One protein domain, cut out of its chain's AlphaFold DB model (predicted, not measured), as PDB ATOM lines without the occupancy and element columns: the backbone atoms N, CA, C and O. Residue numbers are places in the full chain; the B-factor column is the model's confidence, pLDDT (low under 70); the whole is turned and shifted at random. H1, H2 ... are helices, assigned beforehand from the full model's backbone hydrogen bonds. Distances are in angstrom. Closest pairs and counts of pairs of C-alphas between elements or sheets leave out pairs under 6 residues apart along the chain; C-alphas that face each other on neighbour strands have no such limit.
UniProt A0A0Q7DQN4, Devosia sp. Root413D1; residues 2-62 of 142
ATOM      1  N   ALA A   2      21.667  27.910  30.855       54.03
ATOM      2  CA  ALA A   2      20.738  27.524  29.772       54.03
ATOM      3  C   ALA A   2      20.079  26.128  29.917       54.03
ATOM      4  O   ALA A   2      18.889  25.988  29.661       54.03
ATOM      5  N   GLU A   3      20.806  25.100  30.379       58.03
ATOM      6  CA  GLU A   3      20.224  23.756  30.575       58.03
ATOM      7  C   GLU A   3      19.157  23.720  31.684       58.03
ATOM      8  O   GLU A   3      18.167  23.007  31.548       58.03
ATOM      9  N   LEU A   4      19.313  24.516  32.749       58.56
ATOM     10  CA  LEU A   4      18.361  24.548  33.864       58.56
ATOM     11  C   LEU A   4      17.037  25.220  33.456       58.56
ATOM     12  O   LEU A   4      15.966  24.770  33.845       58.56
ATOM     13  N   LEU A   5      17.116  26.248  32.604       56.47
ATOM     14  CA  LEU A   5      15.955  26.948  32.042       56.47
ATOM     15  C   LEU A   5      15.187  26.099  31.013       56.47
ATOM     16  O   LEU A   5      14.023  26.365  30.737       56.47
ATOM     17  N   SER A   6      15.807  25.042  30.476       62.19
ATOM     18  CA  SER A   6      15.172  24.132  29.510       62.19
ATOM     19  C   SER A   6      14.285  23.048  30.142       62.19
ATOM     20  O   SER A   6      13.714  22.233  29.418       62.19
ATOM     21  N   ILE A   7      14.161  23.011  31.478       66.12
ATOM     22  CA  ILE A   7      13.491  21.933  32.232       66.12
ATOM     23  C   ILE A   7      11.955  21.910  32.049       66.12
ATOM     24  O   ILE A   7      11.319  20.902  32.364       66.12
ATOM     25  N   ASP A   8      11.350  22.959  31.488       66.00
ATOM     26  CA  ASP A   8       9.890  23.142  31.502       66.00
ATOM     27  C   ASP A   8       9.135  22.330  30.422       66.00
ATOM     28  O   ASP A   8       8.208  21.561  30.713       66.00
ATOM     29  N   HIS A   9       9.575  22.396  29.157       63.66
ATOM     30  CA  HIS A   9       8.873  21.758  28.037       63.66
ATOM     31  C   HIS A   9       9.772  20.843  27.211       63.66
ATOM     32  O   HIS A   9      10.707  21.270  26.543       63.66
ATOM     33  N   GLY A  10       9.458  19.544  27.235       70.25
ATOM     34  CA  GLY A  10      10.131  18.564  26.383       70.25
ATOM     35  C   GLY A  10      11.586  18.287  26.762       70.25
ATOM     36  O   GLY A  10      12.290  17.669  25.967       70.25
ATOM     37  N   PHE A  11      12.032  18.687  27.961       84.62
ATOM     38  CA  PHE A  11      13.379  18.404  28.446       84.62
ATOM     39  C   PHE A  11      13.704  16.912  28.326       84.62
ATOM     40  O   PHE A  11      13.043  16.048  28.916       84.62
ATOM     41  N   VAL A  12      14.747  16.607  27.559       89.50
ATOM     42  CA  VAL A  12      15.270  15.253  27.407       89.50
ATOM     43  C   VAL A  12      16.602  15.186  28.143       89.50
ATOM     44  O   VAL A  12      17.596  15.689  27.620       89.50
ATOM     45  N   PRO A  13      16.650  14.551  29.329       90.69
ATOM     46  CA  PRO A  13      17.858  14.580  30.124       90.69
ATOM     47  C   PRO A  13      19.043  13.942  29.388       90.69
ATOM     48  O   PRO A  13      18.922  12.802  28.912       90.69
ATOM     49  N   PRO A  14      20.195  14.632  29.296       91.25
ATOM     50  CA  PRO A  14      21.349  14.139  28.548       91.25
ATOM     51  C   PRO A  14      21.945  12.866  29.167       91.25
ATOM     52  O   PRO A  14      22.443  12.007  28.441       91.25
ATOM     53  N   TRP A  15      21.780  12.673  30.479       93.75
ATOM     54  CA  TRP A  15      22.195  11.476  31.226       93.75
ATOM     55  C   TRP A  15      21.290  10.247  31.043       93.75
ATOM     56  O   TRP A  15      21.469   9.205  31.691       93.75
ATOM     57  N   LEU A  16      20.269  10.339  30.189       92.50
ATOM     58  CA  LEU A  16      19.553   9.156  29.735       92.50
ATOM     59  C   LEU A  16      20.341   8.449  28.626       92.50
ATOM     60  O   LEU A  16      20.969   9.122  27.813       92.50
ATOM     61  N   PRO A  17      20.252   7.111  28.526       92.06
ATOM     62  CA  PRO A  17      20.801   6.382  27.389       92.06
ATOM     63  C   PRO A  17      20.232   6.889  26.065       92.06
ATOM     64  O   PRO A  17      19.072   7.312  26.008       92.06
ATOM     65  N   TRP A  18      21.019   6.800  24.992       93.25
ATOM     66  CA  TRP A  18      20.673   7.392  23.697       93.25
ATOM     67  C   TRP A  18      19.314   6.919  23.158       93.25
ATOM     68  O   TRP A  18      18.526   7.750  22.709       93.25
ATOM     69  N   TRP A  19      18.972   5.634  23.312       92.56
ATOM     70  CA  TRP A  19      17.680   5.082  22.882       92.56
ATOM     71  C   TRP A  19      16.496   5.690  23.645       92.56
ATOM     72  O   TRP A  19      15.459   5.995  23.062       92.56
ATOM     73  N   ARG A  20      16.656   5.956  24.950       91.75
ATOM     74  CA  ARG A  20      15.627   6.643  25.750       91.75
ATOM     75  C   ARG A  20      15.528   8.121  25.407       91.75
ATOM     76  O   ARG A  20      14.458   8.699  25.570       91.75
ATOM     77  N   ARG A  21      16.623   8.749  24.971       92.88
ATOM     78  CA  ARG A  21      16.580  10.129  24.473       92.88
ATOM     79  C   ARG A  21      15.822  10.197  23.149       92.88
ATOM     80  O   ARG A  21      14.976  11.074  23.007       92.88
ATOM     81  N   ALA A  22      16.063   9.256  22.236       92.50
ATOM     82  CA  ALA A  22      15.355   9.158  20.961       92.50
ATOM     83  C   ALA A  22      13.842   8.939  21.150       92.50
ATOM     84  O   ALA A  22      13.056   9.748  20.662       92.50
ATOM     85  N   ASP A  23      13.439   7.940  21.948       91.62
ATOM     86  CA  ASP A  23      12.023   7.691  22.285       91.62
ATOM     87  C   ASP A  23      11.342   8.943  22.868       91.62
ATOM     88  O   ASP A  23      10.224   9.289  22.494       91.62
ATOM     89  N   ARG A  24      12.034   9.690  23.735       89.44
ATOM     90  CA  ARG A  24      11.479  10.914  24.333       89.44
ATOM     91  C   ARG A  24      11.352  12.069  23.355       89.44
ATOM     92  O   ARG A  24      10.358  12.784  23.427       89.44
ATOM     93  N   ARG A  25      12.325  12.248  22.460       90.06
ATOM     94  CA  ARG A  25      12.240  13.257  21.397       90.06
ATOM     95  C   ARG A  25      11.079  12.947  20.456       90.06
ATOM     96  O   ARG A  25      10.291  13.843  20.179       90.06
ATOM     97  N   LEU A  26      10.910  11.679  20.069       90.94
ATOM     98  CA  LEU A  26       9.784  11.234  19.244       90.94
ATOM     99  C   LEU A  26       8.438  11.478  19.939       90.94
ATOM    100  O   LEU A  26       7.535  12.057  19.345       90.94
ATOM    101  N   ARG A  27       8.304  11.109  21.219       88.44
ATOM    102  CA  ARG A  27       7.084  11.398  21.996       88.44
ATOM    103  C   ARG A  27       6.815  12.894  22.124       88.44
ATOM    104  O   ARG A  27       5.660  13.294  22.058       88.44
ATOM    105  N   GLY A  28       7.857  13.706  22.304       88.38
ATOM    106  CA  GLY A  28       7.747  15.165  22.304       88.38
ATOM    107  C   GLY A  28       7.215  15.699  20.975       88.38
ATOM    108  O   GLY A  28       6.276  16.489  20.983       88.38
ATOM    109  N   TRP A  29       7.745  15.205  19.852       87.06
ATOM    110  CA  TRP A  29       7.285  15.554  18.505       87.06
ATOM    111  C   TRP A  29       5.828  15.136  18.246       87.06
ATOM    112  O   TRP A  29       5.063  15.899  17.671       87.06
ATOM    113  N   LEU A  30       5.401  13.984  18.773       90.69
ATOM    114  CA  LEU A  30       4.007  13.517  18.741       90.69
ATOM    115  C   LEU A  30       3.075  14.255  19.731       90.69
ATOM    116  O   LEU A  30       1.989  13.762  20.038       90.69
ATOM    117  N   GLY A  31       3.501  15.388  20.303       88.00
ATOM    118  CA  GLY A  31       2.699  16.178  21.245       88.00
ATOM    119  C   GLY A  31       2.504  15.529  22.621       88.00
ATOM    120  O   GLY A  31       1.626  15.929  23.380       88.00
ATOM    121  N   ARG A  32       3.315  14.523  22.976       87.56
ATOM    122  CA  ARG A  32       3.254  13.786  24.254       87.56
ATOM    123  C   ARG A  32       4.548  13.930  25.078       87.56
ATOM    124  O   ARG A  32       5.147  12.915  25.458       87.56
ATOM    125  N   PRO A  33       5.029  15.156  25.377       87.25
ATOM    126  CA  PRO A  33       6.232  15.340  26.177       87.25
ATOM    127  C   PRO A  33       6.009  14.864  27.617       87.25
ATOM    128  O   PRO A  33       4.970  15.096  28.233       87.25
ATOM    129  N   LYS A  34       7.022  14.213  28.190       85.69
ATOM    130  CA  LYS A  34       6.992  13.776  29.589       85.69
ATOM    131  C   LYS A  34       7.785  14.752  30.450       85.69
ATOM    132  O   LYS A  34       9.005  14.800  30.322       85.69
ATOM    133  N   LYS A  35       7.097  15.467  31.346       85.94
ATOM    134  CA  LYS A  35       7.726  16.398  32.294       85.94
ATOM    135  C   LYS A  35       8.716  15.688  33.228       85.94
ATOM    136  O   LYS A  35       8.557  14.492  33.508       85.94
ATOM    137  N   LEU A  36       9.727  16.415  33.709       85.00
ATOM    138  CA  LEU A  36      10.818  15.864  34.519       85.00
ATOM    139  C   LEU A  36      10.319  15.223  35.826       85.00
ATOM    140  O   LEU A  36      10.720  14.101  36.136       85.00
ATOM    141  N   GLN A  37       9.377  15.864  36.522       85.00
ATOM    142  CA  GLN A  37       8.756  15.361  37.755       85.00
ATOM    143  C   GLN A  37       8.002  14.037  37.570       85.00
ATOM    144  O   GLN A  37       7.869  13.260  38.507       85.00
ATOM    145  N   ASN A  38       7.562  13.740  36.344       88.38
ATOM    146  CA  ASN A  38       6.854  12.499  36.034       88.38
ATOM    147  C   ASN A  38       7.824  11.362  35.662       88.38
ATOM    148  O   ASN A  38       7.398  10.233  35.389       88.38
ATOM    149  N   MET A  39       9.127  11.639  35.535       88.81
ATOM    150  CA  MET A  39      10.134  10.630  35.197       88.81
ATOM    151  C   MET A  39      10.395   9.674  36.368       88.81
ATOM    152  O   MET A  39      10.029   9.941  37.504       88.81
ATOM    153  N   LYS A  40      11.013   8.517  36.076       90.31
ATOM    154  CA  LYS A  40      11.317   7.507  37.103       90.31
ATOM    155  C   LYS A  40      12.136   8.138  38.232       90.31
ATOM    156  O   LYS A  40      13.013   8.963  37.948       90.31
ATOM    157  N   TRP A  41      11.889   7.696  39.465       87.50
ATOM    158  CA  TRP A  41      12.660   8.117  40.631       87.50
ATOM    159  C   TRP A  41      14.167   8.043  40.353       87.50
ATOM    160  O   TRP A  41      14.654   7.164  39.634       87.50
ATOM    161  N   GLY A  42      14.883   9.048  40.843       89.44
ATOM    162  CA  GLY A  42      16.315   9.221  40.636       89.44
ATOM    163  C   GLY A  42      16.738   9.775  39.271       89.44
ATOM    164  O   GLY A  42      17.926  10.027  39.084       89.44
ATOM    165  N   THR A  43      15.811  10.033  38.335       91.56
ATOM    166  CA  THR A  43      16.149  10.701  37.060       91.56
ATOM    167  C   THR A  43      16.676  12.113  37.297       91.56
ATOM    168  O   THR A  43      17.749  12.421  36.802       91.56
ATOM    169  N   ALA A  44      15.958  12.945  38.054       89.19
ATOM    170  CA  ALA A  44      16.391  14.305  38.391       89.19
ATOM    171  C   ALA A  44      17.287  14.375  39.643       89.19
ATOM    172  O   ALA A  44      17.796  15.437  39.964       89.19
ATOM    173  N   GLY A  45      17.454  13.255  40.353       88.88
ATOM    174  CA  GLY A  45      18.245  13.169  41.581       88.88
ATOM    175  C   GLY A  45      19.630  12.567  41.319       88.88
ATOM    176  O   GLY A  45      20.402  13.153  40.558       88.88
ATOM    177  N   PRO A  46      19.952  11.377  41.870       91.88
ATOM    178  CA  PRO A  46      21.301  10.807  41.806       91.88
ATOM    179  C   PRO A  46      21.891  10.705  40.396       91.88
ATOM    180  O   PRO A  46      23.075  10.959  40.207       91.88
ATOM    181  N   ARG A  47      21.076  10.386  39.380       93.12
ATOM    182  CA  ARG A  47      21.572  10.261  37.998       93.12
ATOM    183  C   ARG A  47      21.992  11.597  37.396       93.12
ATOM    184  O   ARG A  47      22.968  11.636  36.653       93.12
ATOM    185  N   ALA A  48      21.243  12.659  37.686       92.69
ATOM    186  CA  ALA A  48      21.591  14.006  37.254       92.69
ATOM    187  C   ALA A  48      22.861  14.467  37.975       92.69
ATOM    188  O   ALA A  48      23.806  14.900  37.321       92.69
ATOM    189  N   MET A  49      22.910  14.277  39.299       92.94
ATOM    190  CA  MET A  49      24.064  14.635  40.126       92.94
ATOM    191  C   MET A  49      25.347  13.960  39.628       92.94
ATOM    192  O   MET A  49      26.330  14.637  39.349       92.94
ATOM    193  N   GLN A  50      25.315  12.641  39.419       93.25
ATOM    194  CA  GLN A  50      26.465  11.889  38.913       93.25
ATOM    195  C   GLN A  50      26.905  12.358  37.519       93.25
ATOM    196  O   GLN A  50      28.099  12.461  37.247       93.25
ATOM    197  N   TYR A  51      25.955  12.641  36.624       94.69
ATOM    198  CA  TYR A  51      26.274  13.140  35.287       94.69
ATOM    199  C   TYR A  51      26.974  14.495  35.333       94.69
ATOM    200  O   TYR A  51      27.983  14.671  34.657       94.69
ATOM    201  N   TYR A  52      26.460  15.440  36.122       94.06
ATOM    202  CA  TYR A  52      27.071  16.761  36.227       94.06
ATOM    203  C   TYR A  52      28.408  16.721  36.965       94.06
ATOM    204  O   TYR A  52      29.330  17.402  36.530       94.06
ATOM    205  N   ALA A  53      28.558  15.869  37.985       95.12
ATOM    206  CA  ALA A  53      29.844  15.667  38.649       95.12
ATOM    207  C   ALA A  53      30.934  15.223  37.659       95.12
ATOM    208  O   ALA A  53      32.018  15.796  37.636       95.12
ATOM    209  N   ARG A  54      30.606  14.277  36.770       94.94
ATOM    210  CA  ARG A  54      31.495  13.829  35.683       94.94
ATOM    211  C   ARG A  54      31.724  14.889  34.619       94.94
ATOM    212  O   ARG A  54      32.851  15.117  34.209       94.94
ATOM    213  N   LYS A  55      30.651  15.539  34.155       95.12
ATOM    214  CA  LYS A  55      30.712  16.569  33.104       95.12
ATOM    215  C   LYS A  55      31.621  17.735  33.500       95.12
ATOM    216  O   LYS A  55      32.204  18.360  32.621       95.12
ATOM    217  N   HIS A  56      31.699  18.035  34.793       95.69
ATOM    218  CA  HIS A  56      32.485  19.136  35.338       95.69
ATOM    219  C   HIS A  56      33.779  18.689  36.026       95.69
ATOM    220  O   HIS A  56      34.432  19.531  36.626       95.69
ATOM    221  N   ASP A  57      34.144  17.405  35.927       95.62
ATOM    222  CA  ASP A  57      35.371  16.843  36.506       95.62
ATOM    223  C   ASP A  57      35.535  17.113  38.018       95.62
ATOM    224  O   ASP A  57      36.622  17.375  38.521       95.62
ATOM    225  N   VAL A  58      34.420  17.072  38.757       96.50
ATOM    226  CA  VAL A  58      34.381  17.265  40.222       96.50
ATOM    227  C   VAL A  58      34.054  15.976  40.975       96.50
ATOM    228  O   VAL A  58      33.812  15.989  42.180       96.50
ATOM    229  N   GLU A  59      34.005  14.834  40.285       93.44
ATOM    230  CA  GLU A  59      33.721  13.548  40.934       93.44
ATOM    231  C   GLU A  59      34.821  13.124  41.919       93.44
ATOM    232  O   GLU A  59      34.533  12.456  42.909       93.44
ATOM    233  N   ASN A  60      36.053  13.587  41.699       93.69
ATOM    234  CA  ASN A  60      37.196  13.415  42.595       93.69
ATOM    235  C   ASN A  60      37.056  14.165  43.935       93.69
ATOM    236  O   ASN A  60      37.787  13.860  44.874       93.69
ATOM    237  N   MET A  61      36.126  15.120  44.047       95.19
ATOM    238  CA  MET A  61      35.828  15.812  45.306       95.19
ATOM    239  C   MET A  61      34.950  14.973  46.244       95.19
ATOM    240  O   MET A  61      34.794  15.318  47.417       95.19
ATOM    241  N   ALA A  62      34.342  13.892  45.748       93.69
ATOM    242  CA  ALA A  62      33.531  13.011  46.573       93.69
ATOM    243  C   ALA A  62      34.413  12.207  47.538       93.69
ATOM    244  O   ALA A  62      35.435  11.638  47.155       93.69
TER     245      ALA A  62
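This is residues 2 to 62 of the 142 residues of a protein of Devosia sp. Root413D1 (UniProt A0A0Q7DQN4). Two helices, H2 and H3, stand well apart from each other towards the two ends of an elongated model, with long links between the named parts and a single short helical turn, H1, off to one side. The link of residues 6 to 17 runs from H1 through the middle to H2, while residues 30 to 45 swing round farther out to reach H3, and residues 56 to 62 follow H3 as a tail. The printed part has 61 residues with three named helices, in the order H1, H2, H3, and no named strand. Its class is all helix, though under half of the residues, 26 of 61, are in named elements. It is only just compact, close to loose, with a radius of gyration of the C-alphas of 12.6 A, and the C-alphas span 41 by 23 by 21 A.

Start at residues 2 to 5, which are H1; its centre has y at 25.694. Go on to residues 18 to 29, which are H2, and you find its centre at y 10.301. H1 and H2 are apart, with no C-alpha of the one within 8 A of the other. Residues 46 to 55 are H3; its centre has x at 26.039 and z at 37.505, against x at 12.796 and z at 22.319 for H2. H2 and H3 are apart by the same test, and so are H1 and H3. Look at the backbone N and O atoms of H2 and H3: in both, every O i to N i+4 pair is within hydrogen-bond range. H1 is too short for such a pair, and its one O i to N i+3 pair is within range.

Find C-alpha 2 of Ala 2 at (20.738, 27.524, 29.772), where H1 begins; it ends at Leu 5. H2 begins at C-alpha 18 of Trp 18, at (20.673, 7.392, 23.697), and runs 16.5 A to Trp 29; with 12 residues it is the longest helix. H3 runs 14.1 A from Pro 46 to Lys 55, whose C-alpha is at (30.712, 16.569, 33.104).

The C-alphas of Leu 30 and Met 61, the two farthest apart, are 41.5 A from each other, while those of Ala 2 and Ala 62 are 25.6 A apart. The printed part has no cut. Both links are long: 12 residues from H1 to H2, with C-alphas 2 to 12 A from the mean of all C-alphas, and 16 residues from H2 to H3, with C-alphas 7 to 19 A from it. The mean pLDDT of the printed part is 86.7; look at residues 2 to 9 for the low values, under 70.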